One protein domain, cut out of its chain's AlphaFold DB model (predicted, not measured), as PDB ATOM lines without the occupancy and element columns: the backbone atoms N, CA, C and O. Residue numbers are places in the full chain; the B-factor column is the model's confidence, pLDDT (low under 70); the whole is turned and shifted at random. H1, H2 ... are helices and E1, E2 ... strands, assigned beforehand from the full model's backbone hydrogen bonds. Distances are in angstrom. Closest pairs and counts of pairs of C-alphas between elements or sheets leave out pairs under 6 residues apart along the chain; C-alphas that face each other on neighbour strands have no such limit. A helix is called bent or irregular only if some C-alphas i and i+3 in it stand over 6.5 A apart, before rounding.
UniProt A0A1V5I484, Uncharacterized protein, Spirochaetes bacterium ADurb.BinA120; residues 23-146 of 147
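This is residues 23 to 146 of the 147 residues of an uncharacterized protein of Spirochaetes bacterium ADurb.BinA120 (UniProt A0A1V5I484). A strongly twisted, curled sheet of five strands wraps round one helix, H1, like a cupped hand; H2 folds back beside H1, and H3 sits beyond H2, off the sheet. Three long bent strands, E1, E2 and E3, make most of the sheet, with short E4 and E5 one after the other along the far side of E3. The printed part has 124 residues, with three named helices and then five named strands, H1 H2 H3 E1 E2 E3 E4 E5, in a branched antiparallel sheet; the class is mixed, helices and strands. It is compact, with a radius of gyration of the C-alphas of 14.8 A, and spans 45 by 30 by 25 A.

H1, residues 27 to 39, is on the sheet, which curls round it. The closest C-alphas of H1 and E1, residues 66 to 76, are those of Gln 39 and Tyr 67, 5.2 A apart. H1 and H2, residues 43 to 49, form a helical hairpin and touch at Ser 37 and Tyr 46, their closest C-alphas, 5.2 A apart, with a shallow tilt of 11 degrees, opposite ways. H2 only grazes the sheet, with its residues 46 to 49. H3, residues 56 to 62, is not on the sheet; it only just touches H2, with 3 pairs of C-alphas within 8 A, the closest being Tyr 43 and Glu 56 at 6.1 A, about perpendicular at 85 degrees. In H1, H2 and H3 every O i to N i+4 pair is within hydrogen-bond range. E1 and E2, residues 92 to 106, are an antiparallel hairpin, with N 69 and O 103 at 2.9 A. E3, residues 112 to 125, lies on the other side of E2, antiparallel, with N 100 and O 118 at 2.8 A. On the other side of E3 from E2 are E4, residues 135 to 140, with N 123 and O 136 at 2.8 A, and E5, residues 143 to 145, with N 143 and O 117 at 2.8 A, both antiparallel to E3. E1 to E4 form a meander, each strand the antiparallel neighbour of the one before.

H1 begins at C-alpha 27 (248.577, 224.455, 303.078) and is 18.2 A long. E1 is 25.3 A long and bends by 68 degrees at residue 70. E2, 38.5 A, bends by 72 degrees at residue 101, and E3, 35.7 A, by 69 degrees at residue 115. E4 runs on into E5 at 69 degrees; E5 ends at C-alpha 145 (248.455, 212.569, 283.260).

The C-alphas of Lys 82 and Ser 109, the two farthest apart, are 46.7 A apart. The printed part has no cut. The long link is E1 to E2, residues 77 to 91, where residues 85 to 86 pair with 92 to 93 of E2. Mean pLDDT of the printed part is 93.1; residues 23 to 25 are under 70.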
ATOM      1  N   LYS A  23     253.043 231.844 312.011       46.59
ATOM      2  CA  LYS A  23     252.918 231.395 310.631       46.59
ATOM      3  C   LYS A  23     252.418 229.963 310.744       46.59
ATOM      4  O   LYS A  23     253.211 229.028 310.681       46.59
ATOM      5  N   THR A  24     251.123 229.801 311.033       46.75
ATOM      6  CA  THR A  24     250.449 228.517 310.973       46.75
ATOM      7  C   THR A  24     250.808 227.975 309.607       46.75
ATOM      8  O   THR A  24     250.629 228.712 308.636       46.75
ATOM      9  N   PRO A  25     251.398 226.776 309.533       60.53
ATOM     10  CA  PRO A  25     251.962 226.285 308.294       60.53
ATOM     11  C   PRO A  25     250.936 226.407 307.174       60.53
ATOM     12  O   PRO A  25     249.825 225.893 307.296       60.53
ATOM     13  N   GLU A  26     251.296 227.139 306.123       84.00
ATOM     14  CA  GLU A  26     250.441 227.299 304.952       84.00
ATOM     15  C   GLU A  26     250.124 225.914 304.347       84.00
ATOM     16  O   GLU A  26     250.916 224.981 304.515       84.00
ATOM     17  N   PRO A  27     249.012 225.738 303.615       90.31
ATOM     18  CA  PRO A  27     248.577 224.455 303.078       90.31
ATOM     19  C   PRO A  27     249.646 223.839 302.186       90.31
ATOM     20  O   PRO A  27     249.874 222.639 302.241       90.31
ATOM     21  N   ALA A  28     250.393 224.676 301.458       91.00
ATOM     22  CA  ALA A  28     251.556 224.256 300.689       91.00
ATOM     23  C   ALA A  28     252.614 223.552 301.559       91.00
ATOM     24  O   ALA A  28     253.136 222.505 301.188       91.00
ATOM     25  N   TYR A  29     252.900 224.074 302.753       91.44
ATOM     26  CA  TYR A  29     253.838 223.439 303.675       91.44
ATOM     27  C   TYR A  29     253.277 222.138 304.264       91.44
ATOM     28  O   TYR A  29     254.015 221.162 304.408       91.44
ATOM     29  N   VAL A  30     251.977 222.093 304.576       94.94
ATOM     30  CA  VAL A  30     251.309 220.858 305.021       94.94
ATOM     31  C   VAL A  30     251.346 219.799 303.914       94.94
ATOM     32  O   VAL A  30     251.668 218.650 304.197       94.94
ATOM     33  N   MET A  31     251.119 220.185 302.656       95.56
ATOM     34  CA  MET A  31     251.209 219.311 301.484       95.56
ATOM     35  C   MET A  31     252.617 218.729 301.314       95.56
ATOM     36  O   MET A  31     252.766 217.523 301.127       95.56
ATOM     37  N   VAL A  32     253.660 219.557 301.443       94.19
ATOM     38  CA  VAL A  32     255.060 219.099 301.383       94.19
ATOM     39  C   VAL A  32     255.367 218.122 302.520       94.19
ATOM     40  O   VAL A  32     255.934 217.056 302.277       94.19
ATOM     41  N   LYS A  33     254.958 218.440 303.757       95.00
ATOM     42  CA  LYS A  33     255.108 217.528 304.903       95.00
ATOM     43  C   LYS A  33     254.396 216.202 304.677       95.00
ATOM     44  O   LYS A  33     254.962 215.149 304.959       95.00
ATOM     45  N   TRP A  34     253.175 216.258 304.164       97.06
ATOM     46  CA  TRP A  34     252.371 215.087 303.863       97.06
ATOM     47  C   TRP A  34     253.042 214.217 302.788       97.06
ATOM     48  O   TRP A  34     253.271 213.031 303.025       97.06
ATOM     49  N   ALA A  35     253.485 214.797 301.668       97.06
ATOM     50  CA  ALA A  35     254.185 214.058 300.614       97.06
ATOM     51  C   ALA A  35     255.483 213.419 301.137       97.06
ATOM     52  O   ALA A  35     255.754 212.242 300.886       97.06
ATOM     53  N   ARG A  36     256.245 214.157 301.954       97.50
ATOM     54  CA  ARG A  36     257.467 213.640 302.576       97.50
ATOM     55  C   ARG A  36     257.191 212.501 303.555       97.50
ATOM     56  O   ARG A  36     257.917 211.512 303.559       97.50
ATOM     57  N   SER A  37     256.123 212.596 304.346       98.00
ATOM     58  CA  SER A  37     255.735 211.532 305.279       98.00
ATOM     59  C   SER A  37     255.434 210.209 304.567       98.00
ATOM     60  O   SER A  37     255.778 209.143 305.071       98.00
ATOM     61  N   ILE A  38     254.867 210.280 303.361       97.88
ATOM     62  CA  ILE A  38     254.607 209.124 302.499       97.88
ATOM     63  C   ILE A  38     255.908 208.571 301.924       97.88
ATOM     64  O   ILE A  38     256.125 207.356 301.937       97.88
ATOM     65  N   GLN A  39     256.794 209.448 301.447       97.88
ATOM     66  CA  GLN A  39     258.114 209.054 300.961       97.88
ATOM     67  C   GLN A  39     258.891 208.278 302.034       97.88
ATOM     68  O   GLN A  39     259.403 207.198 301.742       97.88
ATOM     69  N   ASP A  40     258.889 208.763 303.274       97.75
ATOM     70  CA  ASP A  40     259.631 208.170 304.391       97.75
ATOM     71  C   ASP A  40     258.867 207.044 305.125       97.75
ATOM     72  O   ASP A  40     259.389 206.472 306.080       97.75
ATOM     73  N   LEU A  41     257.629 206.722 304.719       97.75
ATOM     74  CA  LEU A  41     256.719 205.807 305.439       97.75
ATOM     75  C   LEU A  41     256.555 206.154 306.933       97.75
ATOM     76  O   LEU A  41     256.401 205.276 307.790       97.75
ATOM     77  N   ASN A  42     256.560 207.450 307.248       98.44
ATOM     78  CA  ASN A  42     256.435 207.973 308.601       98.44
ATOM     79  C   ASN A  42     254.965 208.255 308.939       98.44
ATOM     80  O   ASN A  42     254.441 209.338 308.663       98.44
ATOM     81  N   TYR A  43     254.317 207.285 309.585       98.56
ATOM     82  CA  TYR A  43     252.908 207.385 309.962       98.56
ATOM     83  C   TYR A  43     252.606 208.558 310.907       98.56
ATOM     84  O   TYR A  43     251.582 209.213 310.755       98.56
ATOM     85  N   GLN A  44     253.489 208.872 311.859       98.12
ATOM     86  CA  GLN A  44     253.244 209.960 312.814       98.12
ATOM     87  C   GLN A  44     253.238 211.327 312.118       98.12
ATOM     88  O   GLN A  44     252.365 212.158 312.371       98.12
ATOM     89  N   ALA A  45     254.172 211.545 311.188       97.50
ATOM     90  CA  ALA A  45     254.194 212.755 310.371       97.50
ATOM     91  C   ALA A  45     252.972 212.838 309.440       97.50
ATOM     92  O   ALA A  45     252.375 213.908 309.312       97.50
ATOM     93  N   TYR A  46     252.575 211.707 308.850       98.12
ATOM     94  CA  TYR A  46     251.370 211.589 308.029       98.12
ATOM     95  C   TYR A  46     250.112 211.958 308.828       98.12
ATOM     96  O   TYR A  46     249.365 212.854 308.439       98.12
ATOM     97  N   ALA A  47     249.923 211.337 309.994       97.38
ATOM     98  CA  ALA A  47     248.763 211.570 310.844       97.38
ATOM     99  C   ALA A  47     248.709 213.005 311.385       97.38
ATOM    100  O   ALA A  47     247.629 213.573 311.561       97.38
ATOM    101  N   GLY A  48     249.876 213.618 311.596       95.31
ATOM    102  CA  GLY A  48     249.997 215.022 311.967       95.31
ATOM    103  C   GLY A  48     249.476 215.986 310.897       95.31
ATOM    104  O   GLY A  48     248.918 217.019 311.265       95.31
ATOM    105  N   ALA A  49     249.612 215.639 309.612       96.12
ATOM    106  CA  ALA A  49     249.201 216.468 308.478       96.12
ATOM    107  C   ALA A  49     247.730 216.274 308.056       96.12
ATOM    108  O   ALA A  49     247.204 217.090 307.303       96.12
ATOM    109  N   GLU A  50     247.066 215.221 308.533       96.38
ATOM    110  CA  GLU A  50     245.695 214.856 308.158       96.38
ATOM    111  C   GLU A  50     244.676 215.308 309.213       96.38
ATOM    112  O   GLU A  50     244.894 215.192 310.427       96.38
ATOM    113  N   ALA A  51     243.521 215.777 308.746       94.56
ATOM    114  CA  ALA A  51     242.359 216.039 309.588       94.56
ATOM    115  C   ALA A  51     241.730 214.727 310.074       94.56
ATOM    116  O   ALA A  51     241.350 214.612 311.240       94.56
ATOM    117  N   PHE A  52     241.690 213.731 309.183       93.75
ATOM    118  CA  PHE A  52     241.079 212.421 309.400       93.75
ATOM    119  C   PHE A  52     242.042 211.310 308.951       93.75
ATOM    120  O   PHE A  52     241.825 210.680 307.910       93.75
ATOM    121  N   PRO A  53     243.149 211.088 309.684       95.88
ATOM    122  CA  PRO A  53     244.147 210.108 309.281       95.88
ATOM    123  C   PRO A  53     243.556 208.702 309.213       95.88
ATOM    124  O   PRO A  53     242.813 208.276 310.099       95.88
ATOM    125  N   LYS A  54     243.920 207.960 308.164       96.25
ATOM    126  CA  LYS A  54     243.678 206.513 308.114       96.25
ATOM    127  C   LYS A  54     244.523 205.814 309.180       96.25
ATOM    128  O   LYS A  54     245.511 206.370 309.644       96.25
ATOM    129  N   SER A  55     244.148 204.590 309.549       98.12
ATOM    130  CA  SER A  55     244.950 203.777 310.466       98.12
ATOM    131  C   SER A  55     246.337 203.491 309.883       98.12
ATOM    132  O   SER A  55     246.525 203.484 308.665       98.12
ATOM    133  N   GLU A  56     247.310 203.207 310.748       98.38
ATOM    134  CA  GLU A  56     248.689 202.953 310.317       98.38
ATOM    135  C   GLU A  56     248.797 201.792 309.322       98.38
ATOM    136  O   GLU A  56     249.519 201.894 308.332       98.38
ATOM    137  N   ALA A  57     248.036 200.715 309.537       98.25
ATOM    138  CA  ALA A  57     248.002 199.578 308.623       98.25
ATOM    139  C   ALA A  57     247.519 199.986 307.219       98.25
ATOM    140  O   ALA A  57     248.151 199.635 306.226       98.25
ATOM    141  N   VAL A  58     246.449 200.787 307.141       98.25
ATOM    142  CA  VAL A  58     245.908 201.289 305.868       98.25
ATOM    143  C   VAL A  58     246.886 202.258 305.204       98.25
ATOM    144  O   VAL A  58     247.120 202.153 304.008       98.25
ATOM    145  N   PHE A  59     247.510 203.161 305.964       98.19
ATOM    146  CA  PHE A  59     248.550 204.059 305.452       98.19
ATOM    147  C   PHE A  59     249.706 203.280 304.806       98.19
ATOM    148  O   PHE A  59     250.127 203.600 303.692       98.19
ATOM    149  N   ARG A  60     250.203 202.242 305.488       98.12
ATOM    150  CA  ARG A  60     251.304 201.410 304.989       98.12
ATOM    151  C   ARG A  60     250.917 200.644 303.734       98.12
ATOM    152  O   ARG A  60     251.743 200.554 302.835       98.12
ATOM    153  N   ASP A  61     249.694 200.126 303.668       98.19
ATOM    154  CA  ASP A  61     249.192 199.420 302.490       98.19
ATOM    155  C   ASP A  61     249.012 200.366 301.291       98.19
ATOM    156  O   ASP A  61     249.562 200.114 300.220       98.19
ATOM    157  N   MET A  62     248.356 201.515 301.495       96.62
ATOM    158  CA  MET A  62     248.113 202.521 300.452       96.62
ATOM    159  C   MET A  62     249.400 203.023 299.787       96.62
ATOM    160  O   MET A  62     249.428 203.236 298.578       96.62
ATOM    161  N   TYR A  63     250.462 203.227 300.571       97.31
ATOM    162  CA  TYR A  63     251.723 203.819 300.108       97.31
ATOM    163  C   TYR A  63     252.892 202.829 300.067       97.31
ATOM    164  O   TYR A  63     254.065 203.229 300.024       97.31
ATOM    165  N   ARG A  64     252.578 201.528 300.073       98.00
ATOM    166  CA  ARG A  64     253.569 200.451 300.015       98.00
ATOM    167  C   ARG A  64     254.432 200.574 298.765       98.00
ATOM    168  O   ARG A  64     255.657 200.609 298.857       98.00
ATOM    169  N   ASP A  65     253.783 200.699 297.612       98.12
ATOM    170  CA  ASP A  65     254.431 200.475 296.317       98.12
ATOM    171  C   ASP A  65     254.881 201.774 295.628       98.12
ATOM    172  O   ASP A  65     255.715 201.747 294.715       98.12
ATOM    173  N   TYR A  66     254.393 202.929 296.091       97.56
ATOM    174  CA  TYR A  66     254.728 204.227 295.515       97.56
ATOM    175  C   TYR A  66     254.767 205.358 296.547       97.56
ATOM    176  O   TYR A  66     254.246 205.250 297.658       97.56
ATOM    177  N   TYR A  67     255.387 206.466 296.151       97.69
ATOM    178  CA  TYR A  67     255.302 207.754 296.834       97.69
ATOM    179  C   TYR A  67     255.266 208.893 295.811       97.69
ATOM    180  O   TYR A  67     255.454 208.667 294.613       97.69
ATOM    181  N   LEU A  68     255.006 210.114 296.283       96.44
ATOM    182  CA  LEU A  68     255.038 211.320 295.461       96.44
ATOM    183  C   LEU A  68     256.345 212.084 295.689       96.44
ATOM    184  O   LEU A  68     256.753 212.292 296.832       96.44
ATOM    185  N   ALA A  69     256.978 212.499 294.600       94.94
ATOM    186  CA  ALA A  69     258.176 213.331 294.564       94.94
ATOM    187  C   ALA A  69     257.941 214.551 293.667       94.94
ATOM    188  O   ALA A  69     256.920 214.628 292.986       94.94
ATOM    189  N   ASP A  70     258.881 215.498 293.672       94.44
ATOM    190  CA  ASP A  70     258.846 216.692 292.814       94.44
ATOM    191  C   ASP A  70     257.526 217.473 292.917       94.44
ATOM    192  O   ASP A  70     257.008 218.000 291.937       94.44
ATOM    193  N   LEU A  71     256.954 217.501 294.125       94.94
ATOM    194  CA  LEU A  71     255.689 218.167 294.394       94.94
ATOM    195  C   LEU A  71     255.818 219.670 294.122       94.94
ATOM    196  O   LEU A  71     256.598 220.368 294.774       94.94
ATOM    197  N   MET A  72     254.968 220.167 293.235       93.25
ATOM    198  CA  MET A  72     254.825 221.575 292.909       93.25
ATOM    199  C   MET A  72     253.381 222.004 293.150       93.25
ATOM    200  O   MET A  72     252.459 221.483 292.528       93.25
ATOM    201  N   VAL A  73     253.178 222.977 294.037       92.38
ATOM    202  CA  VAL A  73     251.874 223.633 294.206       92.38
ATOM    203  C   VAL A  73     251.696 224.628 293.064       92.38
ATOM    204  O   VAL A  73     252.539 225.503 292.878       92.38
ATOM    205  N   THR A  74     250.620 224.484 292.295       90.31
ATOM    206  CA  THR A  74     250.342 225.313 291.112       90.31
ATOM    207  C   THR A  74     249.399 226.470 291.416       90.31
ATOM    208  O   THR A  74     249.458 227.499 290.751       90.31
ATOM    209  N   SER A  75     248.537 226.318 292.419       88.62
ATOM    210  CA  SER A  75     247.610 227.354 292.878       88.62
ATOM    211  C   SER A  75     247.229 227.103 294.334       88.62
ATOM    212  O   SER A  75     247.226 225.963 294.795       88.62
ATOM    213  N   VAL A  76     246.903 228.171 295.057       87.56
ATOM    214  CA  VAL A  76     246.303 228.113 296.393       87.56
ATOM    215  C   VAL A  76     245.126 229.073 296.380       87.56
ATOM    216  O   VAL A  76     245.295 230.233 296.017       87.56
ATOM    217  N   GLU A  77     243.947 228.584 296.742       86.50
ATOM    218  CA  GLU A  77     242.775 229.427 296.945       86.50
ATOM    219  C   GLU A  77     242.900 230.179 298.273       86.50
ATOM    220  O   GLU A  77     243.358 229.629 299.287       86.50
ATOM    221  N   ASP A  78     242.474 231.438 298.277       81.38
ATOM    222  CA  ASP A  78     242.341 232.200 299.511       81.38
ATOM    223  C   ASP A  78     241.212 231.605 300.360       81.38
ATOM    224  O   ASP A  78     240.146 231.251 299.858       81.38
ATOM    225  N   ALA A  79     241.452 231.483 301.666       80.25
ATOM    226  CA  ALA A  79     240.396 231.080 302.583       80.25
ATOM    227  C   ALA A  79     239.425 232.249 302.781       80.25
ATOM    228  O   ALA A  79     239.849 233.341 303.167       80.25
ATOM    229  N   ASP A  80     238.128 232.011 302.601       85.12
ATOM    230  CA  ASP A  80     237.112 232.938 303.091       85.12
ATOM    231  C   ASP A  80     236.927 232.712 304.595       85.12
ATOM    232  O   ASP A  80     236.273 231.762 305.027       85.12
ATOM    233  N   GLU A  81     237.515 233.586 305.415       86.25
ATOM    234  CA  GLU A  81     237.416 233.504 306.879       86.25
ATOM    235  C   GLU A  81     235.968 233.606 307.400       86.25
ATOM    236  O   GLU A  81     235.705 233.276 308.558       86.25
ATOM    237  N   LYS A  82     235.020 234.043 306.558       89.25
ATOM    238  CA  LYS A  82     233.592 234.104 306.885       89.25
ATOM    239  C   LYS A  82     232.843 232.817 306.528       89.25
ATOM    240  O   LYS A  82     231.785 232.579 307.112       89.25
ATOM    241  N   ASP A  83     233.379 231.977 305.640       92.31
ATOM    242  CA  ASP A  83     232.819 230.658 305.306       92.31
ATOM    243  C   ASP A  83     233.197 229.633 306.385       92.31
ATOM    244  O   ASP A  83     234.061 228.766 306.219       92.31
ATOM    245  N   VAL A  84     232.552 229.769 307.544       94.75
ATOM    246  CA  VAL A  84     232.723 228.844 308.660       94.75
ATOM    247  C   VAL A  84     231.754 227.679 308.533       94.75
ATOM    248  O   VAL A  84     230.535 227.851 308.566       94.75
ATOM    249  N   ARG A  85     232.310 226.470 308.488       94.62
ATOM    250  CA  ARG A  85     231.577 225.206 308.390       94.62
ATOM    251  C   ARG A  85     231.728 224.393 309.668       94.62
ATOM    252  O   ARG A  85     232.531 224.729 310.536       94.62
ATOM    253  N   THR A  86     230.936 223.331 309.785       93.56
ATOM    254  CA  THR A  86     230.919 222.442 310.955       93.56
ATOM    255  C   THR A  86     231.120 221.003 310.497       93.56
ATOM    256  O   THR A  86     230.511 220.592 309.509       93.56
ATOM    257  N   ASP A  87     232.003 220.258 311.165       90.00
ATOM    258  CA  ASP A  87     232.205 218.834 310.883       90.00
ATOM    259  C   ASP A  87     231.139 217.962 311.567       90.00
ATOM    260  O   ASP A  87     230.271 218.449 312.293       90.00
ATOM    261  N   VAL A  88     231.190 216.652 311.319       87.31
ATOM    262  CA  VAL A  88     230.233 215.683 311.883       87.31
ATOM    263  C   VAL A  88     230.270 215.603 313.414       87.31
ATOM    264  O   VAL A  88     229.287 215.185 314.017       87.31
ATOM    265  N   ASP A  89     231.371 216.037 314.034       88.06
ATOM    266  CA  ASP A  89     231.571 216.056 315.485       88.06
ATOM    267  C   ASP A  89     231.206 217.426 316.097       88.06
ATOM    268  O   ASP A  89     231.415 217.655 317.291       88.06
ATOM    269  N   GLY A  90     230.684 218.365 315.296       90.56
ATOM    270  CA  GLY A  90     230.339 219.718 315.736       90.56
ATOM    271  C   GLY A  90     231.512 220.708 315.739       90.56
ATOM    272  O   GLY A  90     231.358 221.841 316.191       90.56
ATOM    273  N   GLY A  91     232.689 220.320 315.246       92.56
ATOM    274  CA  GLY A  91     233.873 221.172 315.201       92.56
ATOM    275  C   GLY A  91     233.780 222.229 314.103       92.56
ATOM    276  O   GLY A  91     233.652 221.896 312.925       92.56
ATOM    277  N   ARG A  92     233.897 223.509 314.473       95.25
ATOM    278  CA  ARG A  92     233.883 224.625 313.517       95.25
ATOM    279  C   ARG A  92     235.230 224.814 312.825       95.25
ATOM    280  O   ARG A  92     236.272 224.864 313.487       95.25
ATOM    281  N   PHE A  93     235.216 224.980 311.507       95.38
ATOM    282  CA  PHE A  93     236.423 225.147 310.700       95.38
ATOM    283  C   PHE A  93     236.220 226.085 309.504       95.38
ATOM    284  O   PHE A  93     235.109 226.245 309.005       95.38
ATOM    285  N   ILE A  94     237.324 226.662 309.031       95.25
ATOM    286  CA  ILE A  94     237.440 227.270 307.696       95.25
ATOM    287  C   ILE A  94     238.183 226.313 306.768       95.25
ATOM    288  O   ILE A  94     238.921 225.442 307.244       95.25
ATOM    289  N   HIS A  95     238.022 226.471 305.457       94.62
ATOM    290  CA  HIS A  95     238.680 225.621 304.465       94.62
ATOM    291  C   HIS A  95     239.303 226.433 303.327       94.62
ATOM    292  O   HIS A  95     238.975 227.602 303.138       94.62
ATOM    293  N   ARG A  96     240.243 225.813 302.611       93.25
ATOM    294  CA  ARG A  96     240.757 226.288 301.320       93.25
ATOM    295  C   ARG A  96     241.342 225.147 300.510       93.25
ATOM    296  O   ARG A  96     241.804 224.155 301.086       93.25
ATOM    297  N   SER A  97     241.377 225.322 299.198       93.88
ATOM    298  CA  SER A  97     241.930 224.333 298.278       93.88
ATOM    299  C   SER A  97     243.295 224.762 297.750       93.88
ATOM    300  O   SER A  97     243.645 225.941 297.725       93.88
ATOM    301  N   LEU A  98     244.087 223.792 297.315       94.50
ATOM    302  CA  LEU A  98     245.251 224.025 296.467       94.50
ATOM    303  C   LEU A  98     245.273 222.989 295.355       94.50
ATOM    304  O   LEU A  98     244.872 221.846 295.586       94.50
ATOM    305  N   SER A  99     245.817 223.366 294.204       95.19
ATOM    306  CA  SER A  99     246.142 222.430 293.131       95.19
ATOM    307  C   SER A  99     247.646 222.161 293.112       95.19
ATOM    308  O   SER A  99     248.460 223.023 293.463       95.19
ATOM    309  N   PHE A 100     248.034 220.954 292.713       95.12
ATOM    310  CA  PHE A 100     249.432 220.542 292.636       95.12
ATOM    311  C   PHE A 100     249.706 219.603 291.457       95.12
ATOM    312  O   PHE A 100     248.818 218.923 290.944       95.12
ATOM    313  N   GLU A 101     250.977 219.530 291.075       96.44
ATOM    314  CA  GLU A 101     251.550 218.515 290.194       96.44
ATOM    315  C   GLU A 101     252.670 217.778 290.950       96.44
ATOM    316  O   GLU A 101     253.356 218.369 291.784       96.44
ATOM    317  N   ALA A 102     252.835 216.478 290.711       96.69
ATOM    318  CA  ALA A 102     253.904 215.674 291.303       96.69
ATOM    319  C   ALA A 102     254.288 214.488 290.407       96.69
ATOM    320  O   ALA A 102     253.514 214.041 289.560       96.69
ATOM    321  N   SER A 103     255.464 213.922 290.653       97.25
ATOM    322  CA  SER A 103     255.903 212.641 290.097       97.25
ATOM    323  C   SER A 103     255.472 211.500 291.021       97.25
ATOM    324  O   SER A 103     255.864 211.469 292.187       97.25
ATOM    325  N   ALA A 104     254.729 210.515 290.521       96.88
ATOM    326  CA  ALA A 104     254.588 209.233 291.205       96.88
ATOM    327  C   ALA A 104     255.830 208.373 290.946       96.88
ATOM    328  O   ALA A 104     256.242 208.161 289.801       96.88
ATOM    329  N   VAL A 105     256.429 207.875 292.025       98.19
ATOM    330  CA  VAL A 105     257.696 207.143 292.010       98.19
ATOM    331  C   VAL A 105     257.484 205.738 292.548       98.19
ATOM    332  O   VAL A 105     256.917 205.566 293.627       98.19
ATOM    333  N   LYS A 106     257.963 204.724 291.817       98.31
ATOM    334  CA  LYS A 106     257.952 203.336 292.298       98.31
ATOM    335  C   LYS A 106     258.932 203.216 293.452       98.31
ATOM    336  O   LYS A 106     260.125 203.450 293.265       98.31
ATOM    337  N   ARG A 107     258.464 202.783 294.623       97.06
ATOM    338  CA  ARG A 107     259.322 202.684 295.811       97.06
ATOM    339  C   ARG A 107     260.476 201.702 295.611       97.06
ATOM    340  O   ARG A 107     261.603 202.018 295.967       97.06
ATOM    341  N   ALA A 108     260.205 200.552 294.992       97.50
ATOM    342  CA  ALA A 108     261.193 199.489 294.798       97.50
ATOM    343  C   ALA A 108     262.394 199.900 293.927       97.50
ATOM    344  O   ALA A 108     263.491 199.389 294.123       97.50
ATOM    345  N   SER A 109     262.197 200.801 292.960       97.44
ATOM    346  CA  SER A 109     263.250 201.204 292.017       97.44
ATOM    347  C   SER A 109     263.690 202.660 292.155       97.44
ATOM    348  O   SER A 109     264.670 203.049 291.525       97.44
ATOM    349  N   GLY A 110     262.947 203.481 292.903       96.75
ATOM    350  CA  GLY A 110     263.147 204.929 292.966       96.75
ATOM    351  C   GLY A 110     262.880 205.651 291.641       96.75
ATOM    352  O   GLY A 110     263.204 206.828 291.516       96.75
ATOM    353  N   ARG A 111     262.312 204.972 290.632       97.69
ATOM    354  CA  ARG A 111     262.090 205.551 289.299       97.69
ATOM    355  C   ARG A 111     260.700 206.193 289.196       97.69
ATOM    356  O   ARG A 111     259.711 205.510 289.500       97.69
ATOM    357  N   PRO A 112     260.601 207.457 288.742       96.75
ATOM    358  CA  PRO A 112     259.328 208.055 288.356       96.75
ATOM    359  C   PRO A 112     258.650 207.224 287.264       96.75
ATOM    360  O   PRO A 112     259.326 206.712 286.370       96.75
ATOM    361  N   TYR A 113     257.330 207.069 287.338       95.50
ATOM    362  CA  TYR A 113     256.563 206.314 286.337       95.50
ATOM    363  C   TYR A 113     255.311 207.031 285.830       95.50
ATOM    364  O   TYR A 113     254.750 206.602 284.828       95.50
ATOM    365  N   GLN A 114     254.865 208.095 286.501       95.75
ATOM    366  CA  GLN A 114     253.662 208.833 286.129       95.75
ATOM    367  C   GLN A 114     253.748 210.264 286.661       95.75
ATOM    368  O   GLN A 114     254.170 210.468 287.797       95.75
ATOM    369  N   VAL A 115     253.306 211.246 285.876       96.19
ATOM    370  CA  VAL A 115     252.987 212.582 286.403       96.19
ATOM    371  C   VAL A 115     251.544 212.575 286.889       96.19
ATOM    372  O   VAL A 115     250.651 212.108 286.177       96.19
ATOM    373  N   VAL A 116     251.313 213.088 288.093       96.69
ATOM    374  CA  VAL A 116     249.986 213.231 288.690       96.69
ATOM    375  C   VAL A 116     249.672 214.700 288.921       96.69
ATOM    376  O   VAL A 116     250.534 215.466 289.345       96.69
ATOM    377  N   ARG A 117     248.423 215.078 288.669       96.50
ATOM    378  CA  ARG A 117     247.849 216.346 289.124       96.50
ATOM    379  C   ARG A 117     246.785 216.070 290.158       96.50
ATOM    380  O   ARG A 117     246.166 215.009 290.131       96.50
ATOM    381  N   GLY A 118     246.567 217.005 291.059       95.50
ATOM    382  CA  GLY A 118     245.546 216.835 292.070       95.50
ATOM    383  C   GLY A 118     245.141 218.136 292.711       95.50
ATOM    384  O   GLY A 118     245.862 219.130 292.645       95.50
ATOM    385  N   ASP A 119     244.000 218.072 293.376       96.31
ATOM    386  CA  ASP A 119     243.511 219.119 294.250       96.31
ATOM    387  C   ASP A 119     243.485 218.576 295.673       96.31
ATOM    388  O   ASP A 119     243.209 217.395 295.901       96.31
ATOM    389  N   ALA A 120     243.792 219.424 296.645       97.44
ATOM    390  CA  ALA A 120     243.746 219.077 298.055       97.44
ATOM    391  C   ALA A 120     243.003 220.156 298.840       97.44
ATOM    392  O   ALA A 120     243.283 221.345 298.702       97.44
ATOM    393  N   VAL A 121     242.069 219.721 299.684       96.81
ATOM    394  CA  VAL A 121     241.269 220.590 300.551       96.81
ATOM    395  C   VAL A 121     241.850 220.551 301.950       96.81
ATOM    396  O   VAL A 121     241.985 219.480 302.552       96.81
ATOM    397  N   PHE A 122     242.137 221.720 302.502       96.19
ATOM    398  CA  PHE A 122     242.666 221.886 303.846       96.19
ATOM    399  C   PHE A 122     241.636 222.560 304.726       96.19
ATOM    400  O   PHE A 122     240.945 223.473 304.285       96.19
ATOM    401  N   ILE A 123     241.576 222.140 305.984       95.38
ATOM    402  CA  ILE A 123     240.734 222.754 307.003       95.38
ATOM    403  C   ILE A 123     241.584 223.279 308.151       95.38
ATOM    404  O   ILE A 123     242.627 222.712 308.483       95.38
ATOM    405  N   LYS A 124     241.118 224.353 308.780       94.75
ATOM    406  CA  LYS A 124     241.667 224.877 310.028       94.75
ATOM    407  C   LYS A 124     240.527 225.038 311.019       94.75
ATOM    408  O   LYS A 124     239.600 225.810 310.785       94.75
ATOM    409  N   TYR A 125     240.606 224.295 312.117       94.69
ATOM    410  CA  TYR A 125     239.646 224.418 313.208       94.69
ATOM    411  C   TYR A 125     239.799 225.773 313.894       94.69
ATOM    412  O   TYR A 125     240.917 226.218 314.159       94.69
ATOM    413  N   ILE A 126     238.671 226.417 314.175       92.81
ATOM    414  CA  ILE A 126     238.631 227.748 314.796       92.81
ATOM    415  C   ILE A 126     238.737 227.628 316.320       92.81
ATOM    416  O   ILE A 126     239.288 228.505 316.980       92.81
ATOM    417  N   GLU A 127     238.254 226.519 316.881       89.38
ATOM    418  CA  GLU A 127     238.188 226.290 318.322       89.38
ATOM    419  C   GLU A 127     238.463 224.827 318.711       89.38
ATOM    420  O   GLU A 127     238.588 223.930 317.871       89.38
ATOM    421  N   GLY A 128     238.598 224.591 320.017       86.25
ATOM    422  CA  GLY A 128     238.854 223.270 320.588       86.25
ATOM    423  C   GLY A 128     240.302 222.785 320.445       86.25
ATOM    424  O   GLY A 128     241.196 223.486 319.970       86.25
ATOM    425  N   LYS A 129     240.554 221.536 320.863       83.19
ATOM    426  CA  LYS A 129     241.909 220.944 320.903       83.19
ATOM    427  C   LYS A 129     242.596 220.892 319.534       83.19
ATOM    428  O   LYS A 129     243.822 220.889 319.463       83.19
ATOM    429  N   LYS A 130     241.817 220.834 318.448       84.25
ATOM    430  CA  LYS A 130     242.338 220.767 317.076       84.25
ATOM    431  C   LYS A 130     242.756 222.141 316.529       84.25
ATOM    432  O   LYS A 130     243.542 222.165 315.589       84.25
ATOM    433  N   ALA A 131     242.321 223.259 317.120       88.25
ATOM    434  CA  ALA A 131     242.672 224.603 316.645       88.25
ATOM    435  C   ALA A 131     244.189 224.866 316.680       88.25
ATOM    436  O   ALA A 131     244.758 225.410 315.734       88.25
ATOM    437  N   ALA A 132     244.871 224.375 317.720       88.31
ATOM    438  CA  ALA A 132     246.324 224.491 317.866       88.31
ATOM    439  C   ALA A 132     247.123 223.699 316.809       88.31
ATOM    440  O   ALA A 132     248.328 223.893 316.674       88.31
ATOM    441  N   ARG A 133     246.478 222.802 316.047       88.50
ATOM    442  CA  ARG A 133     247.142 222.004 315.003       88.50
ATOM    443  C   ARG A 133     247.343 222.773 313.692       88.50
ATOM    444  O   ARG A 133     248.088 222.303 312.837       88.50
ATOM    445  N   GLY A 134     246.717 223.940 313.533       91.50
ATOM    446  CA  GLY A 134     246.796 224.726 312.303       91.50
ATOM    447  C   GLY A 134     246.029 224.086 311.141       91.50
ATOM    448  O   GLY A 134     244.955 223.519 311.339       91.50
ATOM    449  N   TRP A 135     246.561 224.226 309.924       94.19
ATOM    450  CA  TRP A 135     245.966 223.651 308.716       94.19
ATOM    451  C   TRP A 135     246.209 222.146 308.640       94.19
ATOM    452  O   TRP A 135     247.327 221.675 308.847       94.19
ATOM    453  N   LEU A 136     245.161 221.404 308.299       95.06
ATOM    454  CA  LEU A 136     245.168 219.956 308.156       95.06
ATOM    455  C   LEU A 136     244.543 219.578 306.817       95.06
ATOM    456  O   LEU A 136     243.527 220.147 306.423       95.06
ATOM    457  N   MET A 137     245.126 218.609 306.122       96.62
ATOM    458  CA  MET A 137     244.564 218.079 304.888       96.62
ATOM    459  C   MET A 137     243.315 217.255 305.208       96.62
ATOM    460  O   MET A 137     243.362 216.335 306.019       96.62
ATOM    461  N   SER A 138     242.189 217.604 304.600       95.88
ATOM    462  CA  SER A 138     240.905 216.923 304.806       95.88
ATOM    463  C   SER A 138     240.568 215.963 303.676       95.88
ATOM    464  O   SER A 138     239.991 214.905 303.916       95.88
ATOM    465  N   ASN A 139     240.940 216.325 302.449       95.50
ATOM    466  CA  ASN A 139     240.687 215.526 301.264       95.50
ATOM    467  C   ASN A 139     241.712 215.844 300.174       95.50
ATOM    468  O   ASN A 139     242.348 216.900 300.196       95.50
ATOM    469  N   ARG A 140     241.860 214.924 299.224       95.81
ATOM    470  CA  ARG A 140     242.705 215.073 298.042       95.81
ATOM    471  C   ARG A 140     242.257 214.163 296.909       95.81
ATOM    472  O   ARG A 140     241.797 213.046 297.149       95.81
ATOM    473  N   THR A 141     242.473 214.615 295.685       95.06
ATOM    474  CA  THR A 141     242.260 213.848 294.457       95.06
ATOM    475  C   THR A 141     243.574 213.701 293.697       95.06
ATOM    476  O   THR A 141     244.482 214.516 293.837       95.06
ATOM    477  N   PHE A 142     243.692 212.635 292.903       93.12
ATOM    478  CA  PHE A 142     244.828 212.424 292.008       93.12
ATOM    479  C   PHE A 142     244.319 212.008 290.636       93.12
ATOM    480  O   PHE A 142     243.504 211.093 290.521       93.12
ATOM    481  N   ILE A 143     244.844 212.651 289.603       93.69
ATOM    482  CA  ILE A 143     244.576 212.354 288.204       93.69
ATOM    483  C   ILE A 143     245.922 212.062 287.547       93.69
ATOM    484  O   ILE A 143     246.827 212.899 287.544       93.69
ATOM    485  N   ALA A 144     246.060 210.851 287.010       92.50
ATOM    486  CA  ALA A 144     247.219 210.471 286.219       92.50
ATOM    487  C   ALA A 144     247.193 211.214 284.878       92.50
ATOM    488  O   ALA A 144     246.186 211.203 284.171       92.50
ATOM    489  N   ILE A 145     248.304 211.856 284.528       89.75
ATOM    490  CA  ILE A 145     248.455 212.569 283.260       89.75
ATOM    491  C   ILE A 145     249.220 211.682 282.287       89.75
ATOM    492  O   ILE A 145     250.437 211.543 282.407       89.75
ATOM    493  N   ASN A 146     248.513 211.090 281.327       78.00
ATOM    494  CA  ASN A 146     249.151 210.407 280.206       78.00
ATOM    495  C   ASN A 146     249.882 211.456 279.360       78.00
ATOM    496  O   ASN A 146     249.256 212.400 278.879       78.00
TER     497      ASN A 146